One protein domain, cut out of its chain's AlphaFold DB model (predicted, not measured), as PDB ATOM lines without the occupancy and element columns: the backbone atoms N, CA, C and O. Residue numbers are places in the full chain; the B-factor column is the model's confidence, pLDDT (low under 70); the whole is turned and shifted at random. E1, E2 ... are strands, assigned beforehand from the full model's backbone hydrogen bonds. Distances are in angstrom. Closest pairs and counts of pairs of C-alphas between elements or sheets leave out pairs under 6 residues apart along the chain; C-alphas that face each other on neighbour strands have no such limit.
ATOM      1  N   ARG A  47     -30.826 -45.825  29.578       61.44
ATOM      2  CA  ARG A  47     -30.051 -44.951  30.457       61.44
ATOM      3  C   ARG A  47     -29.641 -43.679  29.726       61.44
ATOM      4  O   ARG A  47     -28.981 -43.744  28.684       61.44
ATOM      5  N   ILE A  48     -29.984 -42.527  30.292       62.56
ATOM      6  CA  ILE A  48     -29.487 -41.229  29.843       62.56
ATOM      7  C   ILE A  48     -28.411 -40.756  30.815       62.56
ATOM      8  O   ILE A  48     -28.596 -40.757  32.033       62.56
ATOM      9  N   LYS A  49     -27.266 -40.350  30.258       60.09
ATOM     10  CA  LYS A  49     -26.259 -39.615  31.016       60.09
ATOM     11  C   LYS A  49     -26.745 -38.181  31.152       60.09
ATOM     12  O   LYS A  49     -27.040 -37.538  30.144       60.09
ATOM     13  N   LEU A  50     -26.820 -37.686  32.380       61.47
ATOM     14  CA  LEU A  50     -27.122 -36.283  32.587       61.47
ATOM     15  C   LEU A  50     -25.987 -35.425  32.033       61.47
ATOM     16  O   LEU A  50     -24.817 -35.793  32.179       61.47
ATOM     17  N   PRO A  51     -26.315 -34.312  31.364       56.50
ATOM     18  CA  PRO A  51     -25.297 -33.390  30.911       56.50
ATOM     19  C   PRO A  51     -24.486 -32.933  32.107       56.50
ATOM     20  O   PRO A  51     -25.030 -32.633  33.174       56.50
ATOM     21  N   ASN A  52     -23.176 -32.917  31.911       49.38
ATOM     22  CA  ASN A  52     -22.278 -32.477  32.945       49.38
ATOM     23  C   ASN A  52     -22.481 -30.978  33.147       49.38
ATOM     24  O   ASN A  52     -22.327 -30.190  32.214       49.38
ATOM     25  N   SER A  53     -22.839 -30.581  34.363       54.44
ATOM     26  CA  SER A  53     -22.681 -29.194  34.783       54.44
ATOM     27  C   SER A  53     -21.187 -29.006  35.041       54.44
ATOM     28  O   SER A  53     -20.766 -29.044  36.194       54.44
ATOM     29  N   ASP A  54     -20.390 -28.884  33.973       43.72
ATOM     30  CA  ASP A  54     -18.924 -28.739  33.992       43.72
ATOM     31  C   ASP A  54     -18.473 -27.396  34.611       43.72
ATOM     32  O   ASP A  54     -17.769 -26.601  33.997       43.72
ATOM     33  N   ASP A  55     -18.853 -27.140  35.861       51.03
ATOM     34  CA  ASP A  55     -18.242 -26.137  36.721       51.03
ATOM     35  C   ASP A  55     -17.801 -26.851  38.006       51.03
ATOM     36  O   ASP A  55     -18.605 -27.331  38.812       51.03
ATOM     37  N   LYS A  56     -16.477 -26.976  38.165       44.22
ATOM     38  CA  LYS A  56     -15.832 -27.506  39.371       44.22
ATOM     39  C   LYS A  56     -16.283 -26.651  40.556       44.22
ATOM     40  O   LYS A  56     -15.837 -25.517  40.707       44.22
ATOM     41  N   PRO A  64     -25.438 -16.470  40.358       79.94
ATOM     42  CA  PRO A  64     -26.525 -15.639  39.852       79.94
ATOM     43  C   PRO A  64     -27.848 -16.385  40.031       79.94
ATOM     44  O   PRO A  64     -27.857 -17.608  39.962       79.94
ATOM     45  N   GLU A  65     -28.952 -15.675  40.246       85.25
ATOM     46  CA  GLU A  65     -30.272 -16.311  40.236       85.25
ATOM     47  C   GLU A  65     -30.566 -16.909  38.842       85.25
ATOM     48  O   GLU A  65     -30.078 -16.392  37.827       85.25
ATOM     49  N   PRO A  66     -31.330 -18.011  38.765       88.25
ATOM     50  CA  PRO A  66     -31.756 -18.586  37.494       88.25
ATOM     51  C   PRO A  66     -32.557 -17.557  36.683       88.25
ATOM     52  O   PRO A  66     -33.414 -16.854  37.214       88.25
ATOM     53  N   VAL A  67     -32.340 -17.515  35.369       88.81
ATOM     54  CA  VAL A  67     -33.156 -16.698  34.452       88.81
ATOM     55  C   VAL A  67     -34.517 -17.338  34.163       88.81
ATOM     56  O   VAL A  67     -35.421 -16.674  33.666       88.81
ATOM     57  N   PHE A  68     -34.665 -18.633  34.458       87.38
ATOM     58  CA  PHE A  68     -35.917 -19.377  34.352       87.38
ATOM     59  C   PHE A  68     -35.904 -20.587  35.293       87.38
ATOM     60  O   PHE A  68     -34.876 -21.252  35.439       87.38
ATOM     61  N   GLY A  69     -37.054 -20.893  35.896       86.56
ATOM     62  CA  GLY A  69     -37.257 -22.062  36.745       86.56
ATOM     63  C   GLY A  69     -38.459 -22.876  36.280       86.56
ATOM     64  O   GLY A  69     -39.521 -22.305  36.058       86.56
ATOM     65  N   ALA A  70     -38.317 -24.196  36.177       81.94
ATOM     66  CA  ALA A  70     -39.428 -25.101  35.887       81.94
ATOM     67  C   ALA A  70     -39.530 -26.187  36.955       81.94
ATOM     68  O   ALA A  70     -38.575 -26.928  37.191       81.94
ATOM     69  N   ALA A  71     -40.704 -26.306  37.573       75.06
ATOM     70  CA  ALA A  71     -41.071 -27.527  38.272       75.06
ATOM     71  C   ALA A  71     -41.346 -28.610  37.215       75.06
ATOM     72  O   ALA A  71     -41.988 -28.310  36.213       75.06
ATOM     73  N   VAL A  72     -40.905 -29.847  37.463       64.62
ATOM     74  CA  VAL A  72     -41.097 -31.040  36.605       64.62
ATOM     75  C   VAL A  72     -40.036 -31.245  35.500       64.62
ATOM     76  O   VAL A  72     -40.096 -30.701  34.402       64.62
ATOM     77  N   TRP A  73     -39.068 -32.123  35.787       64.75
ATOM     78  CA  TRP A  73     -38.107 -32.741  34.847       64.75
ATOM     79  C   TRP A  73     -37.740 -34.156  35.363       64.75
ATOM     80  O   TRP A  73     -37.796 -34.320  36.591       64.75
ATOM     81  N   PRO A  74     -37.349 -35.167  34.538       53.41
ATOM     82  CA  PRO A  74     -36.879 -35.148  33.138       53.41
ATOM     83  C   PRO A  74     -37.811 -35.713  32.091       53.41
ATOM     84  O   PRO A  74     -38.244 -36.825  32.251       53.41
ATOM     85  N   TYR A  75     -37.975 -35.060  30.943       56.59
ATOM     86  CA  TYR A  75     -38.625 -35.648  29.759       56.59
ATOM     87  C   TYR A  75     -40.091 -36.046  29.989       56.59
ATOM     88  O   TYR A  75     -40.436 -37.218  30.062       56.59
ATOM     89  N   ILE A  76     -40.973 -35.048  30.044       59.53
ATOM     90  CA  ILE A  76     -42.422 -35.268  30.018       59.53
ATOM     91  C   ILE A  76     -42.811 -35.752  28.606       59.53
ATOM     92  O   ILE A  76     -43.239 -34.987  27.748       59.53
ATOM     93  N   GLU A  77     -42.559 -37.023  28.319       55.00
ATOM     94  CA  GLU A  77     -43.259 -37.786  27.291       55.00
ATOM     95  C   GLU A  77     -44.321 -38.613  28.022       55.00
ATOM     96  O   GLU A  77     -44.005 -39.295  29.003       55.00
ATOM     97  N   GLU A  78     -45.583 -38.518  27.596       60.72
ATOM     98  CA  GLU A  78     -46.681 -39.280  28.201       60.72
ATOM     99  C   GLU A  78     -46.339 -40.783  28.246       60.72
ATOM    100  O   GLU A  78     -45.794 -41.334  27.288       60.72
ATOM    101  N   GLY A  79     -46.623 -41.446  29.373       57.59
ATOM    102  CA  GLY A  79     -46.331 -42.877  29.562       57.59
ATOM    103  C   GLY A  79     -44.870 -43.210  29.899       57.59
ATOM    104  O   GLY A  79     -44.425 -44.341  29.693       57.59
ATOM    105  N   THR A  80     -44.100 -42.238  30.397       63.91
ATOM    106  CA  THR A  80     -42.708 -42.454  30.812       63.91
ATOM    107  C   THR A  80     -42.514 -42.173  32.300       63.91
ATOM    108  O   THR A  80     -42.945 -41.140  32.812       63.91
ATOM    109  N   THR A  81     -41.831 -43.082  33.000       68.56
ATOM    110  CA  THR A  81     -41.401 -42.915  34.396       68.56
ATOM    111  C   THR A  81     -39.877 -42.917  34.493       68.56
ATOM    112  O   THR A  81     -39.178 -43.456  33.631       68.56
ATOM    113  N   PHE A  82     -39.348 -42.273  35.536       75.56
ATOM    114  CA  PHE A  82     -37.913 -42.030  35.689       75.56
ATOM    115  C   PHE A  82     -37.427 -42.520  37.043       75.56
ATOM    116  O   PHE A  82     -37.952 -42.116  38.081       75.56
ATOM    117  N   GLU A  83     -36.373 -43.329  37.030       83.38
ATOM    118  CA  GLU A  83     -35.634 -43.693  38.233       83.38
ATOM    119  C   GLU A  83     -34.262 -43.017  38.236       83.38
ATOM    120  O   GLU A  83     -33.587 -42.920  37.207       83.38
ATOM    121  N   LEU A  84     -33.847 -42.550  39.418       88.50
ATOM    122  CA  LEU A  84     -32.517 -41.998  39.637       88.50
ATOM    123  C   LEU A  84     -31.636 -43.003  40.364       88.50
ATOM    124  O   LEU A  84     -31.953 -43.422  41.477       88.50
ATOM    125  N   THR A  85     -30.495 -43.323  39.758       90.44
ATOM    126  CA  THR A  85     -29.487 -44.217  40.330       90.44
ATOM    127  C   THR A  85     -28.154 -43.488  40.455       90.44
ATOM    128  O   THR A  85     -27.679 -42.871  39.505       90.44
ATOM    129  N   TRP A  86     -27.495 -43.579  41.607       90.62
ATOM    130  CA  TRP A  86     -26.163 -43.006  41.798       90.62
ATOM    131  C   TRP A  86     -25.087 -43.855  41.115       90.62
ATOM    132  O   TRP A  86     -24.773 -44.958  41.546       90.62
ATOM    133  N   GLY A  87     -24.500 -43.356  40.035       87.25
ATOM    134  CA  GLY A  87     -23.403 -43.998  39.308       87.25
ATOM    135  C   GLY A  87     -22.003 -43.691  39.856       87.25
ATOM    136  O   GLY A  87     -21.058 -44.415  39.531       87.25
ATOM    137  N   GLY A  88     -21.860 -42.640  40.672       86.25
ATOM    138  CA  GLY A  88     -20.587 -42.214  41.263       86.25
ATOM    139  C   GLY A  88     -20.067 -43.130  42.385       86.25
ATOM    140  O   GLY A  88     -20.774 -44.035  42.830       86.25
ATOM    141  N   PRO A  89     -18.829 -42.916  42.874       91.94
ATOM    142  CA  PRO A  89     -18.343 -43.569  44.093       91.94
ATOM    143  C   PRO A  89     -19.164 -43.130  45.313       91.94
ATOM    144  O   PRO A  89     -19.913 -42.156  45.242       91.94
ATOM    145  N   THR A  90     -19.010 -43.825  46.443       92.62
ATOM    146  CA  THR A  90     -19.643 -43.421  47.707       92.62
ATOM    147  C   THR A  90     -19.313 -41.966  48.035       92.62
ATOM    148  O   THR A  90     -18.151 -41.564  47.981       92.62
ATOM    149  N   ALA A  91     -20.338 -41.182  48.357       92.00
ATOM    150  CA  ALA A  91     -20.226 -39.749  48.575       92.00
ATOM    151  C   ALA A  91     -21.193 -39.271  49.660       92.00
ATOM    152  O   ALA A  91     -22.179 -39.936  49.980       92.00
ATOM    153  N   THR A  92     -20.910 -38.084  50.187       92.25
ATOM    154  CA  THR A  92     -21.833 -37.328  51.035       92.25
ATOM    155  C   THR A  92     -22.261 -36.096  50.253       92.25
ATOM    156  O   THR A  92     -21.412 -35.333  49.791       92.25
ATOM    157  N   LEU A  93     -23.564 -35.948  50.038       91.31
ATOM    158  CA  LEU A  93     -24.155 -34.831  49.311       91.31
ATOM    159  C   LEU A  93     -24.688 -33.805  50.307       91.31
ATOM    160  O   LEU A  93     -25.376 -34.178  51.253       91.31
ATOM    161  N   ALA A  94     -24.400 -32.526  50.074       92.19
ATOM    162  CA  ALA A  94     -25.046 -31.446  50.809       92.19
ATOM    163  C   ALA A  94     -26.538 -31.400  50.451       92.19
ATOM    164  O   ALA A  94     -26.899 -31.466  49.272       92.19
ATOM    165  N   VAL A  95     -27.385 -31.292  51.470       94.44
ATOM    166  CA  VAL A  95     -28.835 -31.145  51.330       94.44
ATOM    167  C   VAL A  95     -29.195 -29.694  51.594       94.44
ATOM    168  O   VAL A  95     -28.832 -29.130  52.622       94.44
ATOM    169  N   HIS A  96     -29.898 -29.096  50.647       94.75
ATOM    170  CA  HIS A  96     -30.208 -27.679  50.585       94.75
ATOM    171  C   HIS A  96     -31.655 -27.407  51.013       94.75
ATOM    172  O   HIS A  96     -32.554 -28.200  50.734       94.75
ATOM    173  N   GLU A  97     -31.898 -26.270  51.664       94.81
ATOM    174  CA  GLU A  97     -33.249 -25.827  52.040       94.81
ATOM    175  C   GLU A  97     -34.140 -25.577  50.811       94.81
ATOM    176  O   GLU A  97     -35.328 -25.895  50.818       94.81
ATOM    177  N   GLY A  98     -33.556 -25.059  49.724       93.31
ATOM    178  CA  GLY A  98     -34.247 -24.761  48.471       93.31
ATOM    179  C   GLY A  98     -33.484 -25.267  47.243       93.31
ATOM    180  O   GLY A  98     -32.309 -25.618  47.344       93.31
ATOM    181  N   PRO A  99     -34.110 -25.288  46.054       91.12
ATOM    182  CA  PRO A  99     -33.467 -25.728  44.817       91.12
ATOM    183  C   PRO A  99     -32.571 -24.626  44.218       91.12
ATOM    184  O   PRO A  99     -32.670 -24.281  43.044       91.12
ATOM    185  N   ASN A 100     -31.709 -24.023  45.037       87.69
ATOM    186  CA  ASN A 100     -30.825 -22.922  44.665       87.69
ATOM    187  C   ASN A 100     -29.436 -23.196  45.266       87.69
ATOM    188  O   ASN A 100     -29.345 -23.488  46.459       87.69
ATOM    189  N   PRO A 101     -28.341 -23.078  44.492       84.88
ATOM    190  CA  PRO A 101     -26.992 -23.263  45.031       84.88
ATOM    191  C   PRO A 101     -26.631 -22.283  46.167       84.88
ATOM    192  O   PRO A 101     -25.709 -22.566  46.926       84.88
ATOM    193  N   ASN A 102     -27.351 -21.165  46.301       86.25
ATOM    194  CA  ASN A 102     -27.189 -20.177  47.368       86.25
ATOM    195  C   ASN A 102     -28.018 -20.469  48.631       86.25
ATOM    196  O   ASN A 102     -27.903 -19.718  49.599       86.25
ATOM    197  N   SER A 103     -28.895 -21.480  48.640       89.88
ATOM    198  CA  SER A 103     -29.718 -21.751  49.824       89.88
ATOM    199  C   SER A 103     -28.895 -22.383  50.947       89.88
ATOM    200  O   SER A 103     -27.895 -23.059  50.689       89.88
ATOM    201  N   ALA A 104     -29.370 -22.244  52.188       91.50
ATOM    202  CA  ALA A 104     -28.742 -22.866  53.346       91.50
ATOM    203  C   ALA A 104     -28.613 -24.389  53.174       91.50
ATOM    204  O   ALA A 104     -29.484 -25.041  52.590       91.50
ATOM    205  N   ILE A 105     -27.521 -24.946  53.697       93.56
ATOM    206  CA  ILE A 105     -27.343 -26.392  53.832       93.56
ATOM    207  C   ILE A 105     -28.044 -26.812  55.125       93.56
ATOM    208  O   ILE A 105     -27.699 -26.331  56.203       93.56
ATOM    209  N   VAL A 106     -29.027 -27.700  55.009       94.12
ATOM    210  CA  VAL A 106     -29.872 -28.183  56.116       94.12
ATOM    211  C   VAL A 106     -29.532 -29.609  56.544       94.12
ATOM    212  O   VAL A 106     -30.075 -30.107  57.526       94.12
ATOM    213  N   GLY A 107     -28.629 -30.278  55.825       94.25
ATOM    214  CA  GLY A 107     -28.174 -31.611  56.186       94.25
ATOM    215  C   GLY A 107     -27.221 -32.228  55.175       94.25
ATOM    216  O   GLY A 107     -26.729 -31.577  54.251       94.25
ATOM    217  N   GLU A 108     -26.995 -33.523  55.352       94.69
ATOM    218  CA  GLU A 108     -26.122 -34.334  54.517       94.69
ATOM    219  C   GLU A 108     -26.817 -35.648  54.153       94.69
ATOM    220  O   GLU A 108     -27.483 -36.265  54.983       94.69
ATOM    221  N   TYR A 109     -26.635 -36.104  52.917       94.06
ATOM    222  CA  TYR A 109     -27.166 -37.372  52.431       94.06
ATOM    223  C   TYR A 109     -26.025 -38.271  51.960       94.06
ATOM    224  O   TYR A 109     -25.336 -37.969  50.981       94.06
ATOM    225  N   LYS A 110     -25.802 -39.380  52.673       95.00
ATOM    226  CA  LYS A 110     -24.758 -40.351  52.334       95.00
ATOM    227  C   LYS A 110     -25.303 -41.345  51.326       95.00
ATOM    228  O   LYS A 110     -26.284 -42.041  51.591       95.00
ATOM    229  N   ILE A 111     -24.625 -41.450  50.191       93.62
ATOM    230  CA  ILE A 111     -25.049 -42.282  49.073       93.62
ATOM    231  C   ILE A 111     -23.921 -43.187  48.590       93.62
ATOM    232  O   ILE A 111     -22.759 -42.788  48.522       93.62
ATOM    233  N   GLN A 112     -24.270 -44.429  48.267       94.88
ATOM    234  CA  GLN A 112     -23.350 -45.442  47.757       94.88
ATOM    235  C   GLN A 112     -23.552 -45.647  46.257       94.88
ATOM    236  O   GLN A 112     -24.636 -45.408  45.722       94.88
ATOM    237  N   LYS A 113     -22.511 -46.126  45.569       92.81
ATOM    238  CA  LYS A 113     -22.607 -46.505  44.154       92.81
ATOM    239  C   LYS A 113     -23.730 -47.523  43.941       92.81
ATOM    240  O   LYS A 113     -23.802 -48.526  44.639       92.81
ATOM    241  N   GLY A 114     -24.572 -47.273  42.947       89.94
ATOM    242  CA  GLY A 114     -25.729 -48.087  42.584       89.94
ATOM    243  C   GLY A 114     -26.986 -47.819  43.414       89.94
ATOM    244  O   GLY A 114     -28.022 -48.404  43.113       89.94
ATOM    245  N   ALA A 115     -26.936 -46.951  44.431       91.88
ATOM    246  CA  ALA A 115     -28.109 -46.653  45.244       91.88
ATOM    247  C   ALA A 115     -29.177 -45.903  44.432       91.88
ATOM    248  O   ALA A 115     -28.862 -44.969  43.688       91.88
ATOM    249  N   LYS A 116     -30.444 -46.291  44.617       91.62
ATOM    250  CA  LYS A 116     -31.590 -45.530  44.112       91.62
ATOM    251  C   LYS A 116     -31.787 -44.274  44.960       91.62
ATOM    252  O   LYS A 116     -31.709 -44.343  46.186       91.62
ATOM    253  N   ILE A 117     -32.063 -43.148  44.312       90.12
ATOM    254  CA  ILE A 117     -32.354 -41.869  44.967       90.12
ATOM    255  C   ILE A 117     -33.877 -41.706  45.016       90.12
ATOM    256  O   ILE A 117     -34.477 -41.423  43.977       90.12
ATOM    257  N   PRO A 118     -34.528 -41.889  46.179       87.88
ATOM    258  CA  PRO A 118     -35.950 -41.598  46.308       87.88
ATOM    259  C   PRO A 118     -36.162 -40.082  46.275       87.88
ATOM    260  O   PRO A 118     -35.528 -39.345  47.029       87.88
ATOM    261  N   TRP A 119     -37.064 -39.612  45.418       90.38
ATOM    262  CA  TRP A 119     -37.385 -38.194  45.293       90.38
ATOM    263  C   TRP A 119     -38.891 -37.984  45.140       90.38
ATOM    264  O   TRP A 119     -39.604 -38.872  44.675       90.38
ATOM    265  N   ARG A 120     -39.380 -36.816  45.572       86.12
ATOM    266  CA  ARG A 120     -40.814 -36.461  45.526       86.12
ATOM    267  C   ARG A 120     -41.119 -35.312  44.579       86.12
ATOM    268  O   ARG A 120     -42.163 -35.308  43.944       86.12
ATOM    269  N   ASN A 121     -40.205 -34.349  44.492       88.31
ATOM    270  CA  ASN A 121     -40.340 -33.174  43.641       88.31
ATOM    271  C   ASN A 121     -39.060 -32.941  42.854       88.31
ATOM    272  O   ASN A 121     -37.975 -33.342  43.280       88.31
ATOM    273  N   SER A 122     -39.186 -32.245  41.730       88.81
ATOM    274  CA  SER A 122     -38.037 -31.820  40.953       88.81
ATOM    275  C   SER A 122     -38.199 -30.408  40.417       88.81
ATOM    276  O   SER A 122     -39.310 -29.933  40.168       88.81
ATOM    277  N   TRP A 123     -37.070 -29.729  40.266       89.94
ATOM    278  CA  TRP A 123     -37.014 -28.361  39.784       89.94
ATOM    279  C   TRP A 123     -35.759 -28.150  38.941       89.94
ATOM    280  O   TRP A 123     -34.692 -28.669  39.255       89.94
ATOM    281  N   VAL A 124     -35.872 -27.402  37.853       87.56
ATOM    282  CA  VAL A 124     -34.749 -27.064  36.980       87.56
ATOM    283  C   VAL A 124     -34.556 -25.564  36.971       87.56
ATOM    284  O   VAL A 124     -35.459 -24.831  36.578       87.56
ATOM    285  N   GLY A 125     -33.351 -25.132  37.331       89.56
ATOM    286  CA  GLY A 125     -32.910 -23.748  37.218       89.56
ATOM    287  C   GLY A 125     -32.060 -23.575  35.982       89.56
ATOM    288  O   GLY A 125     -31.031 -24.236  35.844       89.56
ATOM    289  N   VAL A 126     -32.480 -22.697  35.083       89.31
ATOM    290  CA  VAL A 126     -31.767 -22.366  33.851       89.31
ATOM    291  C   VAL A 126     -31.031 -21.055  34.063       89.31
ATOM    292  O   VAL A 126     -31.638 -20.051  34.412       89.31
ATOM    293  N   TYR A 127     -29.722 -21.068  33.833       89.62
ATOM    294  CA  TYR A 127     -28.838 -19.908  33.994       89.62
ATOM    295  C   TYR A 127     -28.359 -19.373  32.644       89.62
ATOM    296  O   TYR A 127     -28.047 -18.192  32.518       89.62
ATOM    297  N   ILE A 216     -29.136 -26.318  36.251       87.38
ATOM    298  CA  ILE A 216     -29.004 -27.271  37.352       87.38
ATOM    299  C   ILE A 216     -30.362 -27.927  37.565       87.38
ATOM    300  O   ILE A 216     -31.377 -27.239  37.691       87.38
ATOM    301  N   TRP A 217     -30.376 -29.255  37.586       88.62
ATOM    302  CA  TRP A 217     -31.545 -30.021  37.984       88.62
ATOM    303  C   TRP A 217     -31.461 -30.332  39.474       88.62
ATOM    304  O   TRP A 217     -30.416 -30.751  39.957       88.62
ATOM    305  N   TRP A 218     -32.552 -30.123  40.189       91.69
ATOM    306  CA  TRP A 218     -32.691 -30.344  41.616       91.69
ATOM    307  C   TRP A 218     -33.796 -31.353  41.866       91.69
ATOM    308  O   TRP A 218     -34.844 -31.311  41.214       91.69
ATOM    309  N   VAL A 219     -33.583 -32.223  42.846       92.56
ATOM    310  CA  VAL A 219     -34.615 -33.133  43.340       92.56
ATOM    311  C   VAL A 219     -34.758 -32.997  44.841       92.56
ATOM    312  O   VAL A 219     -33.768 -32.852  45.558       92.56
ATOM    313  N   TYR A 220     -35.999 -33.025  45.303       93.56
ATOM    314  CA  TYR A 220     -36.317 -33.039  46.718       93.56
ATOM    315  C   TYR A 220     -36.329 -34.480  47.211       93.56
ATOM    316  O   TYR A 220     -37.131 -35.294  46.736       93.56
ATOM    317  N   ILE A 221     -35.454 -34.773  48.164       93.81
ATOM    318  CA  ILE A 221     -35.372 -36.060  48.843       93.81
ATOM    319  C   ILE A 221     -36.011 -35.951  50.224       93.81
ATOM    320  O   ILE A 221     -35.933 -34.921  50.892       93.81
ATOM    321  N   GLU A 222     -36.612 -37.046  50.665       92.94
ATOM    322  CA  GLU A 222     -37.134 -37.197  52.018       92.94
ATOM    323  C   GLU A 222     -36.753 -38.598  52.487       92.94
ATOM    324  O   GLU A 222     -37.317 -39.602  52.049       92.94
ATOM    325  N   THR A 223     -35.704 -38.672  53.302       89.25
ATOM    326  CA  THR A 223     -35.111 -39.925  53.774       89.25
ATOM    327  C   THR A 223     -34.990 -39.904  55.292       89.25
ATOM    328  O   THR A 223     -35.137 -38.862  55.923       89.25
ATOM    329  N   GLN A 224     -34.645 -41.044  55.892       90.56
ATOM    330  CA  GLN A 224     -34.339 -41.102  57.326       90.56
ATOM    331  C   GLN A 224     -33.100 -40.272  57.716       90.56
ATOM    332  O   GLN A 224     -32.959 -39.918  58.880       90.56
ATOM    333  N   GLN A 225     -32.192 -39.987  56.770       89.00
ATOM    334  CA  GLN A 225     -30.951 -39.247  57.035       89.00
ATOM    335  C   GLN A 225     -31.143 -37.729  56.930       89.00
ATOM    336  O   GLN A 225     -30.559 -36.983  57.708       89.00
ATOM    337  N   ALA A 226     -31.925 -37.282  55.943       91.50
ATOM    338  CA  ALA A 226     -32.118 -35.873  55.626       91.50
ATOM    339  C   ALA A 226     -33.368 -35.645  54.760       91.50
ATOM    340  O   ALA A 226     -33.824 -36.548  54.047       91.50
ATOM    341  N   SER A 227     -33.860 -34.405  54.789       95.56
ATOM    342  CA  SER A 227     -34.967 -33.899  53.976       95.56
ATOM    343  C   SER A 227     -34.572 -32.555  53.362       95.56
ATOM    344  O   SER A 227     -34.093 -31.680  54.080       95.56
ATOM    345  N   GLY A 228     -34.745 -32.395  52.050       96.00
ATOM    346  CA  GLY A 228     -34.380 -31.173  51.327       96.00
ATOM    347  C   GLY A 228     -33.970 -31.424  49.877       96.00
ATOM    348  O   GLY A 228     -34.176 -32.507  49.329       96.00
ATOM    349  N   TRP A 229     -33.394 -30.413  49.235       95.44
ATOM    350  CA  TRP A 229     -33.025 -30.437  47.823       95.44
ATOM    351  C   TRP A 229     -31.576 -30.868  47.616       95.44
ATOM    352  O   TRP A 229     -30.672 -30.403  48.303       95.44
ATOM    353  N   ILE A 230     -31.336 -31.713  46.620       93.19
ATOM    354  CA  ILE A 230     -29.988 -32.045  46.157       93.19
ATOM    355  C   ILE A 230     -29.856 -31.732  44.664       93.19
ATOM    356  O   ILE A 230     -30.806 -31.956  43.905       93.19
ATOM    357  N   PRO A 231     -28.697 -31.223  44.213       90.06
ATOM    358  CA  PRO A 231     -28.442 -31.047  42.798       90.06
ATOM    359  C   PRO A 231     -28.128 -32.401  42.162       90.06
ATOM    360  O   PRO A 231     -27.308 -33.173  42.663       90.06
ATOM    361  N   VAL A 232     -28.744 -32.658  41.021       86.75
ATOM    362  CA  VAL A 232     -28.483 -33.818  40.185       86.75
ATOM    363  C   VAL A 232     -27.400 -33.460  39.167       86.75
ATOM    364  O   VAL A 232     -27.514 -32.464  38.452       86.75
ATOM    365  N   ASP A 233     -26.343 -34.265  39.107       81.81
ATOM    366  CA  ASP A 233     -25.207 -34.082  38.198       81.81
ATOM    367  C   ASP A 233     -24.909 -35.347  37.380       81.81
ATOM    368  O   ASP A 233     -25.689 -36.299  37.374       81.81
ATOM    369  N   ASP A 234     -23.792 -35.357  36.654       75.50
ATOM    370  CA  ASP A 234     -23.402 -36.433  35.739       75.50
ATOM    371  C   ASP A 234     -23.135 -37.784  36.425       75.50
ATOM    372  O   ASP A 234     -23.087 -38.820  35.752       75.50
ATOM    373  N   ARG A 235     -22.986 -37.790  37.754       80.44
ATOM    374  CA  ARG A 235     -22.869 -39.009  38.560       80.44
ATOM    375  C   ARG A 235     -24.218 -39.663  38.785       80.44
ATOM    376  O   ARG A 235     -24.240 -40.828  39.171       80.44
ATOM    377  N   VAL A 236     -25.326 -38.967  38.553       79.94
ATOM    378  CA  VAL A 236     -26.659 -39.561  38.589       79.94
ATOM    379  C   VAL A 236     -27.011 -40.097  37.207       79.94
ATOM    380  O   VAL A 236     -26.913 -39.427  36.180       79.94
ATOM    381  N   LEU A 237     -27.430 -41.351  37.200       75.12
ATOM    382  CA  LEU A 237     -27.916 -42.065  36.040       75.12
ATOM    383  C   LEU A 237     -29.436 -41.972  36.055       75.12
ATOM    384  O   LEU A 237     -30.063 -42.326  37.056       75.12
ATOM    385  N   VAL A 238     -30.013 -41.486  34.958       74.81
ATOM    386  CA  VAL A 238     -31.465 -41.487  34.771       74.81
ATOM    387  C   VAL A 238     -31.822 -42.694  33.933       74.81
ATOM    388  O   VAL A 238     -31.452 -42.768  32.757       74.81
ATOM    389  N   ASP A 239     -32.531 -43.632  34.540       72.69
ATOM    390  CA  ASP A 239     -33.081 -44.782  33.845       72.69
ATOM    391  C   ASP A 239     -34.525 -44.447  33.435       72.69
ATOM    392  O   ASP A 239     -35.362 -44.087  34.267       72.69
ATOM    393  N   ILE A 240     -34.791 -44.502  32.127       64.94
ATOM    394  CA  ILE A 240     -36.104 -44.219  31.544       64.94
ATOM    395  C   ILE A 240     -36.881 -45.519  31.398       64.94
ATOM    396  O   ILE A 240     -36.451 -46.427  30.679       64.94
ATOM    397  N   LEU A 241     -38.043 -45.566  32.039       67.81
ATOM    398  CA  LEU A 241     -38.963 -46.689  32.021       67.81
ATOM    399  C   LEU A 241     -40.204 -46.305  31.215       67.81
ATOM    400  O   LEU A 241     -40.829 -45.277  31.471       67.81
ATOM    401  N   LYS A 242     -40.568 -47.140  30.241       67.25
ATOM    402  CA  LYS A 242     -41.875 -47.043  29.586       67.25
ATOM    403  C   LYS A 242     -42.889 -47.788  30.443       67.25
ATOM    404  O   LYS A 242     -42.633 -48.945  30.776       67.25
ATOM    405  N   THR A 243     -43.972 -47.115  30.814       60.62
ATOM    406  CA  THR A 243     -45.137 -47.747  31.452       60.62
ATOM    407  C   THR A 243     -46.072 -48.327  30.412       60.62
ATOM    408  O   THR A 243     -46.209 -47.680  29.348       60.62
TER     409      THR A 243
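What this domain is: This is residues 47 to 56, 64 to 127 and 216 to 243 of the 243 residues of an uncharacterized protein of Persicimonas caeni (UniProt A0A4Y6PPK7). Three small antiparallel sheets follow one another along the length of a rounded body: the hairpin of E4 and E5 at one end, a twisted, curled sheet of E2, E6, E7 and E8 in the middle, and a sheet of E1, E9 and E3 at the other end. The hairpin packs on E8, while E8 and E9 meet only through their link. The printed part has 102 residues, with no named helix and nine named strands, E1 to E9 in chain order, and its class is all strand. The orders are E2 - E6 - E7 - E8, E1 - E9 - E3 and E4 - E5. The whole is compact, with a radius of gyration of the C-alphas of 13.2 A and spans of 37 by 33 by 25 A.

How they stand to each other: Start at E1, residues 47 to 49, an edge strand antiparallel to E9, residues 236 to 242; N 48 and O 238 are 2.9 A apart. On to E3, residues 80 to 86, the other edge strand: it is antiparallel to E9 at 154 degrees, with N 237 and O 85 at 2.8 A. Look next at E2, residues 68 to 71, antiparallel to E6, residues 121 to 127; N 124 and O 70 are 2.8 A apart. E6 is antiparallel to E7, residues 216 to 222, with N 218 and O 123 at 2.8 A. E7 and E8, residues 227 to 232, form a hairpin, with N 232 and O 217 at 2.8 A. This sheet is only just strongly twisted, its C-alphas lying up to 4.4 A off its best plane. E4, residues 91 to 96, and E5, residues 105 to 111, form another hairpin, with N 93 and O 109 at 2.8 A. The closest C-alphas of E4 and E8 are those of His 96 and Trp 229, 4.8 A apart.

Where its parts are: Find C-alpha 47 at (-30.051, -44.951, 30.457), where E1 begins its 6.6 A. E2 measures 10.4 A, E3 19.9 A, E4 15.8 A and E5 16.7 A. E6 runs 20.0 A from C-alpha 121 at (-40.340, -33.174, 43.641). E7 measures 19.5 A, E8 15.2 A and E9 19.2 A, ending at C-alpha 242 at (-41.875, -47.043, 29.586).

The domain as a whole: The C-alphas farthest apart, those of Pro 64 and Thr 243, are 38.1 A apart. Residues 57 to 63 are not printed, with 16.0 A from C-alpha 56 to C-alpha 64; residues 128 to 215 are not printed either, with 8.1 A from C-alpha 127 to C-alpha 216. Of the links that are printed whole, none is long. The model's confidence is under 70 at residues 47 to 56, 72 to 81 and 240 to 243.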